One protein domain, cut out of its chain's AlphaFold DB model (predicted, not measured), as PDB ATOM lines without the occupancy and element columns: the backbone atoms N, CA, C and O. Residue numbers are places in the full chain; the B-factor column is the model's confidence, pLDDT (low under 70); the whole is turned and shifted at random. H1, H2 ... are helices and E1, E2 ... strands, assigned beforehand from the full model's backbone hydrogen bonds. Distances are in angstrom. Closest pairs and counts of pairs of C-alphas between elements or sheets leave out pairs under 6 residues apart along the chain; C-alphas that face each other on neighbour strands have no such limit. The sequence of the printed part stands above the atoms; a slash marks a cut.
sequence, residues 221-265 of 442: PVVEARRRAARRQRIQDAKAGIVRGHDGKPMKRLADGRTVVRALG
ATOM      1  N   PRO A 221      14.193 -15.199  33.091       74.81
ATOM      2  CA  PRO A 221      13.585 -14.951  34.396       74.81
ATOM      3  C   PRO A 221      14.622 -14.440  35.410       74.81
ATOM      4  O   PRO A 221      14.297 -13.622  36.274       74.81
ATOM      5  N   VAL A 222      15.893 -14.823  35.239       81.44
ATOM      6  CA  VAL A 222      17.050 -14.339  36.006       81.44
ATOM      7  C   VAL A 222      17.297 -12.838  35.799       81.44
ATOM      8  O   VAL A 222      17.494 -12.091  36.763       81.44
ATOM      9  N   VAL A 223      17.239 -12.354  34.557       81.56
ATOM     10  CA  VAL A 223      17.429 -10.932  34.228       81.56
ATOM     11  C   VAL A 223      16.270 -10.101  34.776       81.56
ATOM     12  O   VAL A 223      16.482  -9.010  35.322       81.56
ATOM     13  N   GLU A 224      15.042 -10.616  34.692       82.12
ATOM     14  CA  GLU A 224      13.877  -9.924  35.236       82.12
ATOM     15  C   GLU A 224      13.887  -9.890  36.776       82.12
ATOM     16  O   GLU A 224      13.611  -8.837  37.368       82.12
ATOM     17  N   ALA A 225      14.284 -10.986  37.431       81.69
ATOM     18  CA  ALA A 225      14.478 -11.041  38.879       81.69
ATOM     19  C   ALA A 225      15.549 -10.040  39.342       81.69
ATOM     20  O   ALA A 225      15.287  -9.227  40.234       81.69
ATOM     21  N   ARG A 226      16.706  -9.994  38.666       89.94
ATOM     22  CA  ARG A 226      17.784  -9.036  38.961       89.94
ATOM     23  C   ARG A 226      17.330  -7.587  38.786       89.94
ATOM     24  O   ARG A 226      17.635  -6.729  39.616       89.94
ATOM     25  N   ARG A 227      16.541  -7.299  37.746       85.44
ATOM     26  CA  ARG A 227      15.967  -5.962  37.520       85.44
ATOM     27  C   ARG A 227      14.982  -5.572  38.623       85.44
ATOM     28  O   ARG A 227      14.972  -4.413  39.049       85.44
ATOM     29  N   ARG A 228      14.154  -6.510  39.094       87.19
ATOM     30  CA  ARG A 228      13.230  -6.274  40.214       87.19
ATOM     31  C   ARG A 228      13.981  -6.044  41.524       87.19
ATOM     32  O   ARG A 228      13.636  -5.094  42.224       87.19
ATOM     33  N   ALA A 229      15.014  -6.834  41.814       87.75
ATOM     34  CA  ALA A 229      15.869  -6.653  42.987       87.75
ATOM     35  C   ALA A 229      16.549  -5.272  42.979       87.75
ATOM     36  O   ALA A 229      16.373  -4.496  43.915       87.75
ATOM     37  N   ALA A 230      17.181  -4.890  41.865       87.12
ATOM     38  CA  ALA A 230      17.816  -3.577  41.720       87.12
ATOM     39  C   ALA A 230      16.824  -2.409  41.873       87.12
ATOM     40  O   ALA A 230      17.165  -1.349  42.397       87.12
ATOM     41  N   ARG A 231      15.572  -2.580  41.426       87.81
ATOM     42  CA  ARG A 231      14.526  -1.564  41.610       87.81
ATOM     43  C   ARG A 231      14.087  -1.450  43.069       87.81
ATOM     44  O   ARG A 231      13.852  -0.334  43.521       87.81
ATOM     45  N   ARG A 232      13.955  -2.572  43.784       91.38
ATOM     46  CA  ARG A 232      13.626  -2.578  45.219       91.38
ATOM     47  C   ARG A 232      14.722  -1.891  46.028       91.38
ATOM     48  O   ARG A 232      14.391  -1.010  46.813       91.38
ATOM     49  N   GLN A 233      15.985  -2.199  45.732       87.31
ATOM     50  CA  GLN A 233      17.138  -1.566  46.369       87.31
ATOM     51  C   GLN A 233      17.132  -0.048  46.159       87.31
ATOM     52  O   GLN A 233      17.113   0.692  47.127       87.31
ATOM     53  N   ARG A 234      16.957   0.443  44.923       86.94
ATOM     54  CA  ARG A 234      16.862   1.897  44.665       86.94
ATOM     55  C   ARG A 234      15.742   2.600  45.432       86.94
ATOM     56  O   ARG A 234      15.866   3.776  45.746       86.94
ATOM     57  N   ILE A 235      14.618   1.921  45.668       86.94
ATOM     58  CA  ILE A 235      13.509   2.487  46.448       86.94
ATOM     59  C   ILE A 235      13.874   2.528  47.934       86.94
ATOM     60  O   ILE A 235      13.513   3.491  48.603       86.94
ATOM     61  N   GLN A 236      14.563   1.508  48.449       89.31
ATOM     62  CA  GLN A 236      15.079   1.498  49.820       89.31
ATOM     63  C   GLN A 236      16.147   2.578  50.007       89.31
ATOM     64  O   GLN A 236      16.006   3.389  50.914       89.31
ATOM     65  N   ASP A 237      17.108   2.673  49.087       85.75
ATOM     66  CA  ASP A 237      18.138   3.715  49.068       85.75
ATOM     67  C   ASP A 237      17.495   5.109  49.066       85.75
ATOM     68  O   ASP A 237      17.806   5.940  49.910       85.75
ATOM     69  N   ALA A 238      16.506   5.342  48.195       84.56
ATOM     70  CA  ALA A 238      15.793   6.617  48.142       84.56
ATOM     71  C   ALA A 238      15.020   6.929  49.435       84.56
ATOM     72  O   ALA A 238      14.960   8.088  49.838       84.56
ATOM     73  N   LYS A 239      14.434   5.919  50.092       86.69
ATOM     74  CA  LYS A 239      13.780   6.086  51.403       86.69
ATOM     75  C   LYS A 239      14.787   6.385  52.515       86.69
ATOM     76  O   LYS A 239      14.450   7.128  53.425       86.69
ATOM     77  N   ALA A 240      15.991   5.831  52.423       84.19
ATOM     78  CA  ALA A 240      17.089   6.067  53.355       84.19
ATOM     79  C   ALA A 240      17.874   7.361  53.055       84.19
ATOM     80  O   ALA A 240      18.850   7.658  53.740       84.19
ATOM     81  N   GLY A 241      17.489   8.123  52.021       87.69
ATOM     82  CA  GLY A 241      18.222   9.315  51.585       87.69
ATOM     83  C   GLY A 241      19.579   9.003  50.944       87.69
ATOM     84  O   GLY A 241      20.408   9.896  50.800       87.69
ATOM     85  N   ILE A 242      19.825   7.754  50.548       88.38
ATOM     86  CA  ILE A 242      21.073   7.320  49.920       88.38
ATOM     87  C   ILE A 242      21.033   7.663  48.423       88.38
ATOM     88  O   ILE A 242      20.169   7.216  47.664       88.38
ATOM     89  N   VAL A 243      22.002   8.461  47.993       91.25
ATOM     90  CA  VAL A 243      22.290   8.863  46.614       91.25
ATOM     91  C   VAL A 243      23.552   8.139  46.148       91.25
ATOM     92  O   VAL A 243      24.419   7.816  46.946       91.25
ATOM     93  N   ARG A 244      23.692   7.858  44.851       90.12
ATOM     94  CA  ARG A 244      24.969   7.368  44.307       90.12
ATOM     95  C   ARG A 244      25.832   8.542  43.871       90.12
ATOM     96  O   ARG A 244      25.374   9.346  43.061       90.12
ATOM     97  N   GLY A 245      27.061   8.593  44.375       89.81
ATOM     98  CA  GLY A 245      28.087   9.522  43.918       89.81
ATOM     99  C   GLY A 245      28.510   9.257  42.473       89.81
ATOM    100  O   GLY A 245      28.136   8.249  41.864       89.81
ATOM    101  N   HIS A 246      29.312  10.169  41.921       87.25
ATOM    102  CA  HIS A 246      29.855  10.052  40.564       87.25
ATOM    103  C   HIS A 246      30.733   8.799  40.388       87.25
ATOM    104  O   HIS A 246      30.727   8.163  39.338       87.25
ATOM    105  N   ASP A 247      31.423   8.389  41.448       87.75
ATOM    106  CA  ASP A 247      32.206   7.154  41.539       87.75
ATOM    107  C   ASP A 247      31.346   5.888  41.721       87.75
ATOM    108  O   ASP A 247      31.863   4.779  41.831       87.75
ATOM    109  N   GLY A 248      30.021   6.035  41.772       86.69
ATOM    110  CA  GLY A 248      29.075   4.938  41.947       86.69
ATOM    111  C   GLY A 248      28.937   4.430  43.383       86.69
ATOM    112  O   GLY A 248      28.120   3.528  43.603       86.69
ATOM    113  N   LYS A 249      29.667   5.002  44.350       85.88
ATOM    114  CA  LYS A 249      29.565   4.644  45.772       85.88
ATOM    115  C   LYS A 249      28.341   5.315  46.421       85.88
ATOM    116  O   LYS A 249      27.903   6.372  45.958       85.88
ATOM    117  N   PRO A 250      27.724   4.698  47.445       88.25
ATOM    118  CA  PRO A 250      26.604   5.307  48.155       88.25
ATOM    119  C   PRO A 250      27.067   6.534  48.959       88.25
ATOM    120  O   PRO A 250      28.099   6.513  49.622       88.25
ATOM    121  N   MET A 251      26.281   7.601  48.907       91.81
ATOM    122  CA  MET A 251      26.423   8.837  49.670       91.81
ATOM    123  C   MET A 251      25.081   9.142  50.338       91.81
ATOM    124  O   MET A 251      24.035   8.868  49.759       91.81
ATOM    125  N   LYS A 252      25.071   9.698  51.544       92.25
ATOM    126  CA  LYS A 252      23.840  10.002  52.281       92.25
ATOM    127  C   LYS A 252      23.509  11.484  52.120       92.25
ATOM    128  O   LYS A 252      24.366  12.337  52.335       92.25
ATOM    129  N   ARG A 253      22.272  11.802  51.741       91.62
ATOM    130  CA  ARG A 253      21.742  13.166  51.875       91.62
ATOM    131  C   ARG A 253      21.476  13.449  53.345       91.62
ATOM    132  O   ARG A 253      20.825  12.635  54.004       91.62
ATOM    133  N   LEU A 254      21.971  14.580  53.837       88.62
ATOM    134  CA  LEU A 254      21.625  15.057  55.173       88.62
ATOM    135  C   LEU A 254      20.196  15.630  55.184       88.62
ATOM    136  O   LEU A 254      19.515  15.709  54.154       88.62
ATOM    137  N   ALA A 255      19.707  15.960  56.382       86.62
ATOM    138  CA  ALA A 255      18.340  16.437  56.604       86.62
ATOM    139  C   ALA A 255      18.057  17.808  55.958       86.62
ATOM    140  O   ALA A 255      16.910  18.112  55.640       86.62
ATOM    141  N   ASP A 256      19.103  18.596  55.706       88.38
ATOM    142  CA  ASP A 256      19.067  19.863  54.965       88.38
ATOM    143  C   ASP A 256      18.661  19.686  53.483       88.38
ATOM    144  O   ASP A 256      18.301  20.645  52.799       88.38
ATOM    145  N   GLY A 257      18.741  18.459  52.955       85.94
ATOM    146  CA  GLY A 257      18.387  18.094  51.587       85.94
ATOM    147  C   GLY A 257      19.342  18.615  50.507       85.94
ATOM    148  O   GLY A 257      19.215  18.188  49.351       85.94
ATOM    149  N   ARG A 258      20.291  19.493  50.848       86.62
ATOM    150  CA  ARG A 258      21.254  20.110  49.923       86.62
ATOM    151  C   ARG A 258      22.607  19.417  49.978       86.62
ATOM    152  O   ARG A 258      23.171  19.131  48.923       86.62
ATOM    153  N   THR A 259      23.088  19.089  51.169       87.56
ATOM    154  CA  THR A 259      24.371  18.410  51.321       87.56
ATOM    155  C   THR A 259      24.234  16.904  51.107       87.56
ATOM    156  O   THR A 259      23.291  16.233  51.544       87.56
ATOM    157  N   VAL A 260      25.193  16.361  50.360       91.69
ATOM    158  CA  VAL A 260      25.340  14.926  50.132       91.69
ATOM    159  C   VAL A 260      26.707  14.547  50.662       91.69
ATOM    160  O   VAL A 260      27.726  14.872  50.058       91.69
ATOM    161  N   VAL A 261      26.732  13.868  51.799       90.38
ATOM    162  CA  VAL A 261      27.974  13.484  52.458       90.38
ATOM    163  C   VAL A 261      28.247  12.031  52.111       90.38
ATOM    164  O   VAL A 261      27.374  11.160  52.200       90.38
ATOM    165  N   ARG A 262      29.464  11.746  51.649       88.06
ATOM    166  CA  ARG A 262      29.928  10.363  51.558       88.06
ATOM    167  C   ARG A 262      29.873   9.819  52.972       88.06
ATOM    168  O   ARG A 262      30.419  10.456  53.861       88.06
ATOM    169  N   ALA A 263      29.215   8.683  53.187       67.06
ATOM    170  CA  ALA A 263      29.378   7.982  54.449       67.06
ATOM    171  C   ALA A 263      30.858   7.578  54.519       67.06
ATOM    172  O   ALA A 263      31.248   6.551  53.968       67.06
ATOM    173  N   LEU A 264      31.700   8.463  55.065       58.72
ATOM    174  CA  LEU A 264      33.038   8.139  55.532       58.72
ATOM    175  C   LEU A 264      32.792   6.970  56.464       58.72
ATOM    176  O   LEU A 264      31.981   7.131  57.370       58.72
ATOM    177  N   GLY A 265      33.300   5.792  56.096       52.47
ATOM    178  CA  GLY A 265      32.846   4.500  56.596       52.47
ATOM    179  C   GLY A 265      32.562   4.540  58.089       52.47
ATOM    180  O   GLY A 265      33.464   4.366  58.894       52.47
TER     181      GLY A 265
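AT A GLANCE: This is residues 221 to 265 of the 442 residues of an uncharacterized protein of Tilletiaria anomala (strain ATCC 24038 / CBS 436.72 / UBC 951) (UniProt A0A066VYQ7). One long helix, H1, sticks out like a handle from a small head, a three-stranded antiparallel sheet made of E1, E2 and E3. The far part of the helix, residues 221 to 233, stands free, and its last turns only graze the sheet. The printed part has 45 residues, with one named helix followed by three named strands, and its class is mixed, helices and strands. It is loose, with a radius of gyration of the C-alphas of 12.6 A, and its C-alphas span 40 by 20 by 17 A.

IN THESE COORDINATES: H1 takes residues 221 to 239, from C-alpha 221 at (13.585, -14.951, 34.396) to C-alpha 239 at (13.780, 6.086, 51.403), 27.1 A long. E1 is residues 242 to 244, 6.8 A. E2 is residues 250 to 253, 10.0 A. E3 is residues 260 to 262, 6.6 A, ending at C-alpha 262 at (29.928, 10.363, 51.558).

HOW THE PARTS SIT: H1 is on the sheet but only grazes it, with its residues 234 to 238; its closest C-alphas to E1 are those of Asp 237 and Val 243, 7.1 A apart. In H1 every O i to N i+4 pair is within hydrogen-bond range. The sheet runs E1, E2, E3, a meander, each strand the antiparallel neighbour of the one before. The hairpin E1 and E2 has N 243 and O 251 within hydrogen-bond range at 2.7 A. The hairpin E2 and E3 has N 252 and O 261 within range at 2.8 A.

THE WHOLE: The two C-alphas farthest apart, those of Pro 221 and Asp 256, are 40.8 A from each other. Without residues 221 to 233 the body spans 21 by 20 by 17 A. The printed part has no cut and no long link between its elements. The model's confidence is low at residues 263 to 265, with pLDDT under 70.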